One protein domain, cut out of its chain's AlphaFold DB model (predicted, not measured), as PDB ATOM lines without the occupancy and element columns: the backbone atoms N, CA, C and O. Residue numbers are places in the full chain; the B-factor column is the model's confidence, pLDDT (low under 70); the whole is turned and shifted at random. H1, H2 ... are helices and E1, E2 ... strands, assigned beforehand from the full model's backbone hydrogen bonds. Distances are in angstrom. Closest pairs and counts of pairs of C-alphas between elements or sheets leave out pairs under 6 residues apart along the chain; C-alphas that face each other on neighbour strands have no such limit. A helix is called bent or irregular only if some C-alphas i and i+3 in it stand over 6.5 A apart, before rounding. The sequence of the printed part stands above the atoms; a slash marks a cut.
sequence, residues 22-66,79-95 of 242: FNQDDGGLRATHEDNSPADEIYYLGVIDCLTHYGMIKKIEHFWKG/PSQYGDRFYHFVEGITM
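This is residues 22 to 66 and 79 to 95 of the 242 residues of the protein "PIPK domain-containing protein" of Verticillium alfalfae (strain VaMs.102 / ATCC MYA-4576 / FGSC 10136) (UniProt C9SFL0). A small hairpin of two strands, E1 and E2, makes one end of a thin, open model; a long bare stretch of chain runs from it to a short helix, H1, at the other end. A longer helix, H2, printed after a cut, lies between these two ends and packs on neither. The printed part has 62 residues, with two named strands followed by two named helices, in the order E1, E2, H1, H2. The sheet has the order E1 - E2 and is antiparallel; the class is mixed, helices and strands. The whole is extended, with a radius of gyration of the C-alphas of 17.9 A, and its C-alphas span 53 by 22 by 13 A, a rod.

The sheet is a hairpin of E1, residues 29 to 32, and E2, residues 38 to 43. The two strands are antiparallel, with 144 degrees between their N-to-C directions. C-alphas 30 and 42 face each other at 4.3 A, and C-alphas 32 and 38 at 4.8 A. N 29 and O 43 are within hydrogen-bond range at 2.9 A, as are N 43 and O 29 at 2.8 A. H2, residues 79 to 93, is apart from both E1 and E2. H1, residues 56 to 66, is apart from E1. H1 and H2 are only just apart, with their closest C-alphas 8.5 A from each other. In H2, 10 of 11 O i to N i+4 pairs are within hydrogen-bond range; in H1, 3 of 7 are, beside 5 of 8 O i to N i+3 pairs.

E1 begins at C-alpha 29, at (155.223, 254.347, 307.351), and is 9.3 A long from first to last C-alpha. E2 is 12.6 A long. H1 is 14.9 A long and ends at C-alpha 66, at (195.269, 267.756, 300.387); it is neither bent nor irregular, but only just: C-alphas 57 and 60 are 6.3 A apart. H2, the longest helix with 15 residues, is 21.3 A long and ends at C-alpha 93, at (167.549, 256.504, 316.631).

The two C-alphas farthest apart, those of Ser 37 and Lys 65, are 53.0 A from each other. Residues 67 to 78 are not printed, and C-alphas 66 and 79 are 16.0 A apart across this cut, which lies in the link from H1 to H2. The link from E1 to E2 is tight, while that from E2 to H1, residues 44 to 55, is long. Residues 46 to 55, 61 to 66 and 80 to 95 stand free. The mean pLDDT of the printed part is 70.4; 25 residues are under 70, namely residues 22 to 25, 49, 51 to 66, 79 to 81 and 95.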
ATOM      1  N   PHE A  22     155.835 252.463 301.274       57.75
ATOM      2  CA  PHE A  22     155.442 253.842 301.566       57.75
ATOM      3  C   PHE A  22     154.026 254.245 301.122       57.75
ATOM      4  O   PHE A  22     153.598 255.330 301.472       57.75
ATOM      5  N   ASN A  23     153.299 253.434 300.341       57.12
ATOM      6  CA  ASN A  23     151.944 253.782 299.874       57.12
ATOM      7  C   ASN A  23     150.841 252.927 300.518       57.12
ATOM      8  O   ASN A  23     149.692 253.014 300.096       57.12
ATOM      9  N   GLN A  24     151.173 252.069 301.490       64.94
ATOM     10  CA  GLN A  24     150.187 251.163 302.095       64.94
ATOM     11  C   GLN A  24     149.406 251.800 303.252       64.94
ATOM     12  O   GLN A  24     148.233 251.480 303.416       64.94
ATOM     13  N   ASP A  25     150.015 252.726 303.999       62.44
ATOM     14  CA  ASP A  25     149.395 253.404 305.144       62.44
ATOM     15  C   ASP A  25     149.297 254.921 304.879       62.44
ATOM     16  O   ASP A  25     150.164 255.684 305.300       62.44
ATOM     17  N   ASP A  26     148.288 255.362 304.114       70.69
ATOM     18  CA  ASP A  26     148.027 256.780 303.766       70.69
ATOM     19  C   ASP A  26     149.262 257.564 303.260       70.69
ATOM     20  O   ASP A  26     149.421 258.765 303.498       70.69
ATOM     21  N   GLY A  27     150.171 256.882 302.555       73.06
ATOM     22  CA  GLY A  27     151.403 257.485 302.031       73.06
ATOM     23  C   GLY A  27     152.547 257.637 303.049       73.06
ATOM     24  O   GLY A  27     153.535 258.311 302.750       73.06
ATOM     25  N   GLY A  28     152.419 257.059 304.247       78.06
ATOM     26  CA  GLY A  28     153.425 257.058 305.313       78.06
ATOM     27  C   GLY A  28     153.965 255.665 305.657       78.06
ATOM     28  O   GLY A  28     153.745 254.683 304.948       78.06
ATOM     29  N   LEU A  29     154.715 255.588 306.759       81.00
ATOM     30  CA  LEU A  29     155.223 254.347 307.351       81.00
ATOM     31  C   LEU A  29     154.519 254.096 308.686       81.00
ATOM     32  O   LEU A  29     154.780 254.821 309.650       81.00
ATOM     33  N   ARG A  30     153.650 253.082 308.776       83.06
ATOM     34  CA  ARG A  30     153.034 252.720 310.060       83.06
ATOM     35  C   ARG A  30     154.044 252.039 310.976       83.06
ATOM     36  O   ARG A  30     154.781 251.153 310.542       83.06
ATOM     37  N   ALA A  31     154.082 252.452 312.241       83.00
ATOM     38  CA  ALA A  31     154.916 251.779 313.224       83.00
ATOM     39  C   ALA A  31     154.419 250.355 313.467       83.00
ATOM     40  O   ALA A  31     153.229 250.045 313.367       83.00
ATOM     41  N   THR A  32     155.351 249.494 313.842       82.94
ATOM     42  CA  THR A  32     155.047 248.154 314.318       82.94
ATOM     43  C   THR A  32     155.640 247.955 315.700       82.94
ATOM     44  O   THR A  32     156.677 248.526 316.049       82.94
ATOM     45  N   HIS A  33     154.945 247.170 316.512       81.06
ATOM     46  CA  HIS A  33     155.467 246.692 317.789       81.06
ATOM     47  C   HIS A  33     156.409 245.492 317.557       81.06
ATOM     48  O   HIS A  33     156.576 245.027 316.425       81.06
ATOM     49  N   GLU A  34     157.059 244.982 318.609       74.50
ATOM     50  CA  GLU A  34     158.011 243.859 318.492       74.50
ATOM     51  C   GLU A  34     157.378 242.561 317.970       74.50
ATOM     52  O   GLU A  34     158.057 241.731 317.366       74.50
ATOM     53  N   ASP A  35     156.072 242.394 318.162       79.50
ATOM     54  CA  ASP A  35     155.273 241.281 317.645       79.50
ATOM     55  C   ASP A  35     154.802 241.491 316.195       79.50
ATOM     56  O   ASP A  35     154.007 240.708 315.669       79.50
ATOM     57  N   ASN A  36     155.302 242.541 315.537       77.06
ATOM     58  CA  ASN A  36     154.926 242.950 314.191       77.06
ATOM     59  C   ASN A  36     153.427 243.298 314.060       77.06
ATOM     60  O   ASN A  36     152.894 243.330 312.944       77.06
ATOM     61  N   SER A  37     152.748 243.554 315.187       82.12
ATOM     62  CA  SER A  37     151.403 244.113 315.204       82.12
ATOM     63  C   SER A  37     151.447 245.599 314.827       82.12
ATOM     64  O   SER A  37     152.459 246.276 315.044       82.12
ATOM     65  N   PRO A  38     150.385 246.108 314.187       80.31
ATOM     66  CA  PRO A  38     150.334 247.505 313.800       80.31
ATOM     67  C   PRO A  38     150.153 248.418 315.008       80.31
ATOM     68  O   PRO A  38     149.251 248.203 315.812       80.31
ATOM     69  N   ALA A  39     150.979 249.455 315.077       80.75
ATOM     70  CA  ALA A  39     150.808 250.554 316.007       80.75
ATOM     71  C   ALA A  39     149.872 251.629 315.429       80.75
ATOM     72  O   ALA A  39     149.604 251.646 314.222       80.75
ATOM     73  N   ASP A  40     149.424 252.551 316.279       82.50
ATOM     74  CA  ASP A  40     148.535 253.651 315.886       82.50
ATOM     75  C   ASP A  40     149.294 254.828 315.235       82.50
ATOM     76  O   ASP A  40     148.682 255.724 314.651       82.50
ATOM     77  N   GLU A  41     150.629 254.848 315.309       82.00
ATOM     78  CA  GLU A  41     151.453 255.920 314.756       82.00
ATOM     79  C   GLU A  41     151.827 255.696 313.282       82.00
ATOM     80  O   GLU A  41     152.311 254.635 312.884       82.00
ATOM     81  N   ILE A  42     151.684 256.753 312.476       84.44
ATOM     82  CA  ILE A  42     152.145 256.812 311.084       84.44
ATOM     83  C   ILE A  42     153.233 257.882 310.974       84.44
ATOM     84  O   ILE A  42     153.020 259.046 311.322       84.44
ATOM     85  N   TYR A  43     154.405 257.492 310.477       82.81
ATOM     86  CA  TYR A  43     155.550 258.378 310.304       82.81
ATOM     87  C   TYR A  43     155.681 258.864 308.863       82.81
ATOM     88  O   TYR A  43     155.653 258.083 307.911       82.81
ATOM     89  N   TYR A  44     155.943 260.161 308.720       84.12
ATOM     90  CA  TYR A  44     156.311 260.797 307.461       84.12
ATOM     91  C   TYR A  44     157.744 261.311 307.587       84.12
ATOM     92  O   TYR A  44     158.022 262.211 308.379       84.12
ATOM     93  N   LEU A  45     158.668 260.717 306.830       82.88
ATOM     94  CA  LEU A  45     160.082 261.088 306.844       82.88
ATOM     95  C   LEU A  45     160.471 261.730 305.514       82.88
ATOM     96  O   LEU A  45     160.093 261.259 304.444       82.88
ATOM     97  N   GLY A  46     161.279 262.783 305.586       81.94
ATOM     98  CA  GLY A  46     161.833 263.452 304.417       81.94
ATOM     99  C   GLY A  46     163.210 264.023 304.722       81.94
ATOM    100  O   GLY A  46     163.443 264.556 305.806       81.94
ATOM    101  N   VAL A  47     164.129 263.917 303.762       83.06
ATOM    102  CA  VAL A  47     165.428 264.597 303.834       83.06
ATOM    103  C   VAL A  47     165.228 266.044 303.385       83.06
ATOM    104  O   VAL A  47     164.848 266.294 302.241       83.06
ATOM    105  N   ILE A  48     165.476 266.989 304.288       81.75
ATOM    106  CA  ILE A  48     165.362 268.433 304.041       81.75
ATOM    107  C   ILE A  48     166.743 269.074 303.849       81.75
ATOM    108  O   ILE A  48     167.760 268.471 304.181       81.75
ATOM    109  N   ASP A  49     166.774 270.293 303.298       67.38
ATOM    110  CA  ASP A  49     168.004 271.058 303.022       67.38
ATOM    111  C   ASP A  49     169.018 270.325 302.109       67.38
ATOM    112  O   ASP A  49     170.230 270.304 302.316       67.38
ATOM    113  N   CYS A  50     168.509 269.711 301.037       73.19
ATOM    114  CA  CYS A  50     169.317 269.026 300.021       73.19
ATOM    115  C   CYS A  50     169.912 269.965 298.952       73.19
ATOM    116  O   CYS A  50     170.600 269.508 298.039       73.19
ATOM    117  N   LEU A  51     169.646 271.274 299.041       65.44
ATOM    118  CA  LEU A  51     169.994 272.267 298.017       65.44
ATOM    119  C   LEU A  51     171.110 273.227 298.443       65.44
ATOM    120  O   LEU A  51     171.315 274.258 297.799       65.44
ATOM    121  N   THR A  52     171.876 272.884 299.480       60.28
ATOM    122  CA  THR A  52     173.081 273.635 299.845       60.28
ATOM    123  C   THR A  52     174.134 273.527 298.728       60.28
ATOM    124  O   THR A  52     174.979 272.631 298.691       60.28
ATOM    125  N   HIS A  53     174.085 274.454 297.766       57.91
ATOM    126  CA  HIS A  53     175.011 274.519 296.640       57.91
ATOM    127  C   HIS A  53     176.298 275.247 297.049       57.91
ATOM    128  O   HIS A  53     176.416 276.461 296.915       57.91
ATOM    129  N   TYR A  54     177.291 274.505 297.540       50.97
ATOM    130  CA  TYR A  54     178.586 275.070 297.934       50.97
ATOM    131  C   TYR A  54     179.746 274.369 297.219       50.97
ATOM    132  O   TYR A  54     180.441 273.540 297.795       50.97
ATOM    133  N   GLY A  55     179.991 274.696 295.945       55.34
ATOM    134  CA  GLY A  55     181.293 274.453 295.294       55.34
ATOM    135  C   GLY A  55     181.859 273.021 295.370       55.34
ATOM    136  O   GLY A  55     183.079 272.842 295.328       55.34
ATOM    137  N   MET A  56     181.006 272.000 295.490       53.06
ATOM    138  CA  MET A  56     181.418 270.601 295.690       53.06
ATOM    139  C   MET A  56     182.172 270.038 294.479       53.06
ATOM    140  O   MET A  56     182.989 269.136 294.622       53.06
ATOM    141  N   ILE A  57     181.973 270.636 293.303       57.66
ATOM    142  CA  ILE A  57     182.593 270.207 292.046       57.66
ATOM    143  C   ILE A  57     184.104 270.523 292.013       57.66
ATOM    144  O   ILE A  57     184.865 269.763 291.431       57.66
ATOM    145  N   LYS A  58     184.575 271.588 292.688       53.72
ATOM    146  CA  LYS A  58     186.008 271.976 292.716       53.72
ATOM    147  C   LYS A  58     186.744 271.585 293.996       53.72
ATOM    148  O   LYS A  58     187.963 271.423 293.990       53.72
ATOM    149  N   LYS A  59     186.023 271.439 295.110       51.78
ATOM    150  CA  LYS A  59     186.629 271.073 296.397       51.78
ATOM    151  C   LYS A  59     187.114 269.628 296.417       51.78
ATOM    152  O   LYS A  59     188.150 269.387 297.015       51.78
ATOM    153  N   ILE A  60     186.463 268.706 295.707       59.03
ATOM    154  CA  ILE A  60     186.901 267.301 295.619       59.03
ATOM    155  C   ILE A  60     188.288 267.182 294.955       59.03
ATOM    156  O   ILE A  60     189.124 266.412 295.421       59.03
ATOM    157  N   GLU A  61     188.582 268.008 293.946       57.25
ATOM    158  CA  GLU A  61     189.866 268.002 293.227       57.25
ATOM    159  C   GLU A  61     191.039 268.507 294.092       57.25
ATOM    160  O   GLU A  61     192.150 267.975 294.035       57.25
ATOM    161  N   HIS A  62     190.791 269.497 294.957       55.97
ATOM    162  CA  HIS A  62     191.780 269.975 295.928       55.97
ATOM    163  C   HIS A  62     191.873 269.099 297.179       55.97
ATOM    164  O   HIS A  62     192.951 268.974 297.754       55.97
ATOM    165  N   PHE A  63     190.778 268.458 297.581       53.78
ATOM    166  CA  PHE A  63     190.733 267.572 298.740       53.78
ATOM    167  C   PHE A  63     191.516 266.279 298.483       53.78
ATOM    168  O   PHE A  63     192.246 265.838 299.358       53.78
ATOM    169  N   TRP A  64     191.489 265.742 297.255       54.00
ATOM    170  CA  TRP A  64     192.357 264.625 296.845       54.00
ATOM    171  C   TRP A  64     193.852 264.983 296.831       54.00
ATOM    172  O   TRP A  64     194.689 264.129 297.097       54.00
ATOM    173  N   LYS A  65     194.196 266.251 296.566       54.09
ATOM    174  CA  LYS A  65     195.577 266.759 296.664       54.09
ATOM    175  C   LYS A  65     196.002 267.084 298.104       54.09
ATOM    176  O   LYS A  65     197.196 267.114 298.379       54.09
ATOM    177  N   GLY A  66     195.044 267.351 298.994       52.03
ATOM    178  CA  GLY A  66     195.269 267.756 300.387       52.03
ATOM    179  C   GLY A  66     195.156 266.630 301.420       52.03
ATOM    180  O   GLY A  66     195.665 266.785 302.524       52.03
ATOM    181  N   PRO A  79     181.084 264.483 300.926       58.00
ATOM    182  CA  PRO A  79     179.686 264.062 300.783       58.00
ATOM    183  C   PRO A  79     179.476 262.549 300.959       58.00
ATOM    184  O   PRO A  79     178.480 262.139 301.541       58.00
ATOM    185  N   SER A  80     180.458 261.730 300.563       58.38
ATOM    186  CA  SER A  80     180.455 260.281 300.812       58.38
ATOM    187  C   SER A  80     180.433 259.919 302.302       58.38
ATOM    188  O   SER A  80     179.677 259.051 302.705       58.38
ATOM    189  N   GLN A  81     181.228 260.595 303.131       61.69
ATOM    190  CA  GLN A  81     181.347 260.305 304.564       61.69
ATOM    191  C   GLN A  81     180.203 260.926 305.392       61.69
ATOM    192  O   GLN A  81     179.985 260.530 306.536       61.69
ATOM    193  N   TYR A  82     179.482 261.923 304.858       70.06
ATOM    194  CA  TYR A  82     178.283 262.465 305.513       70.06
ATOM    195  C   TYR A  82     177.119 261.471 305.442       70.06
ATOM    196  O   TYR A  82     176.420 261.297 306.436       70.06
ATOM    197  N   GLY A  83     176.962 260.781 304.303       71.81
ATOM    198  CA  GLY A  83     175.934 259.758 304.107       71.81
ATOM    199  C   GLY A  83     176.031 258.622 305.122       71.81
ATOM    200  O   GLY A  83     175.047 258.336 305.793       71.81
ATOM    201  N   ASP A  84     177.224 258.053 305.312       76.88
ATOM    202  CA  ASP A  84     177.433 256.949 306.261       76.88
ATOM    203  C   ASP A  84     177.128 257.375 307.704       76.88
ATOM    204  O   ASP A  84     176.466 256.666 308.460       76.88
ATOM    205  N   ARG A  85     177.553 258.585 308.088       74.56
ATOM    206  CA  ARG A  85     177.255 259.142 309.414       74.56
ATOM    207  C   ARG A  85     175.763 259.391 309.611       74.56
ATOM    208  O   ARG A  85     175.253 259.126 310.693       74.56
ATOM    209  N   PHE A  86     175.089 259.921 308.592       78.31
ATOM    210  CA  PHE A  86     173.649 260.148 308.620       78.31
ATOM    211  C   PHE A  86     172.891 258.821 308.716       78.31
ATOM    212  O   PHE A  86     172.004 258.696 309.550       78.31
ATOM    213  N   TYR A  87     173.290 257.816 307.937       80.31
ATOM    214  CA  TYR A  87     172.698 256.482 307.965       80.31
ATOM    215  C   TYR A  87     172.830 255.829 309.344       80.31
ATOM    216  O   TYR A  87     171.821 255.458 309.932       80.31
ATOM    217  N   HIS A  88     174.041 255.775 309.908       80.38
ATOM    218  CA  HIS A  88     174.260 255.203 311.240       80.38
ATOM    219  C   HIS A  88     173.546 255.977 312.352       80.38
ATOM    220  O   HIS A  88     173.116 255.391 313.342       80.38
ATOM    221  N   PHE A  89     173.407 257.295 312.201       80.44
ATOM    222  CA  PHE A  89     172.621 258.097 313.129       80.44
ATOM    223  C   PHE A  89     171.135 257.737 313.059       80.44
ATOM    224  O   PHE A  89     170.536 257.489 314.100       80.44
ATOM    225  N   VAL A  90     170.556 257.675 311.853       82.88
ATOM    226  CA  VAL A  90     169.146 257.308 311.651       82.88
ATOM    227  C   VAL A  90     168.880 255.890 312.158       82.88
ATOM    228  O   VAL A  90     167.940 255.687 312.914       82.88
ATOM    229  N   GLU A  91     169.749 254.937 311.825       79.06
ATOM    230  CA  GLU A  91     169.675 253.546 312.288       79.06
ATOM    231  C   GLU A  91     169.678 253.444 313.822       79.06
ATOM    232  O   GLU A  91     168.870 252.713 314.396       79.06
ATOM    233  N   GLY A  92     170.530 254.222 314.498       74.75
ATOM    234  CA  GLY A  92     170.608 254.240 315.960       74.75
ATOM    235  C   GLY A  92     169.396 254.872 316.652       74.75
ATOM    236  O   GLY A  92     169.045 254.460 317.754       74.75
ATOM    237  N   ILE A  93     168.733 255.856 316.033       74.62
ATOM    238  CA  ILE A  93     167.549 256.504 316.631       74.62
ATOM    239  C   ILE A  93     166.241 255.751 316.356       74.62
ATOM    240  O   ILE A  93     165.287 255.932 317.107       74.62
ATOM    241  N   THR A  94     166.169 254.922 315.309       72.25
ATOM    242  CA  THR A  94     164.948 254.182 314.928       72.25
ATOM    243  C   THR A  94     164.760 252.853 315.668       72.25
ATOM    244  O   THR A  94     163.984 252.009 315.223       72.25
ATOM    245  N   MET A  95     165.460 252.629 316.784       63.31
ATOM    246  CA  MET A  95     165.240 251.445 317.622       63.31
ATOM    247  C   MET A  95     163.800 251.391 318.151       63.31
ATOM    248  O   MET A  95     163.166 252.431 318.352       63.31
TER     249      MET A  95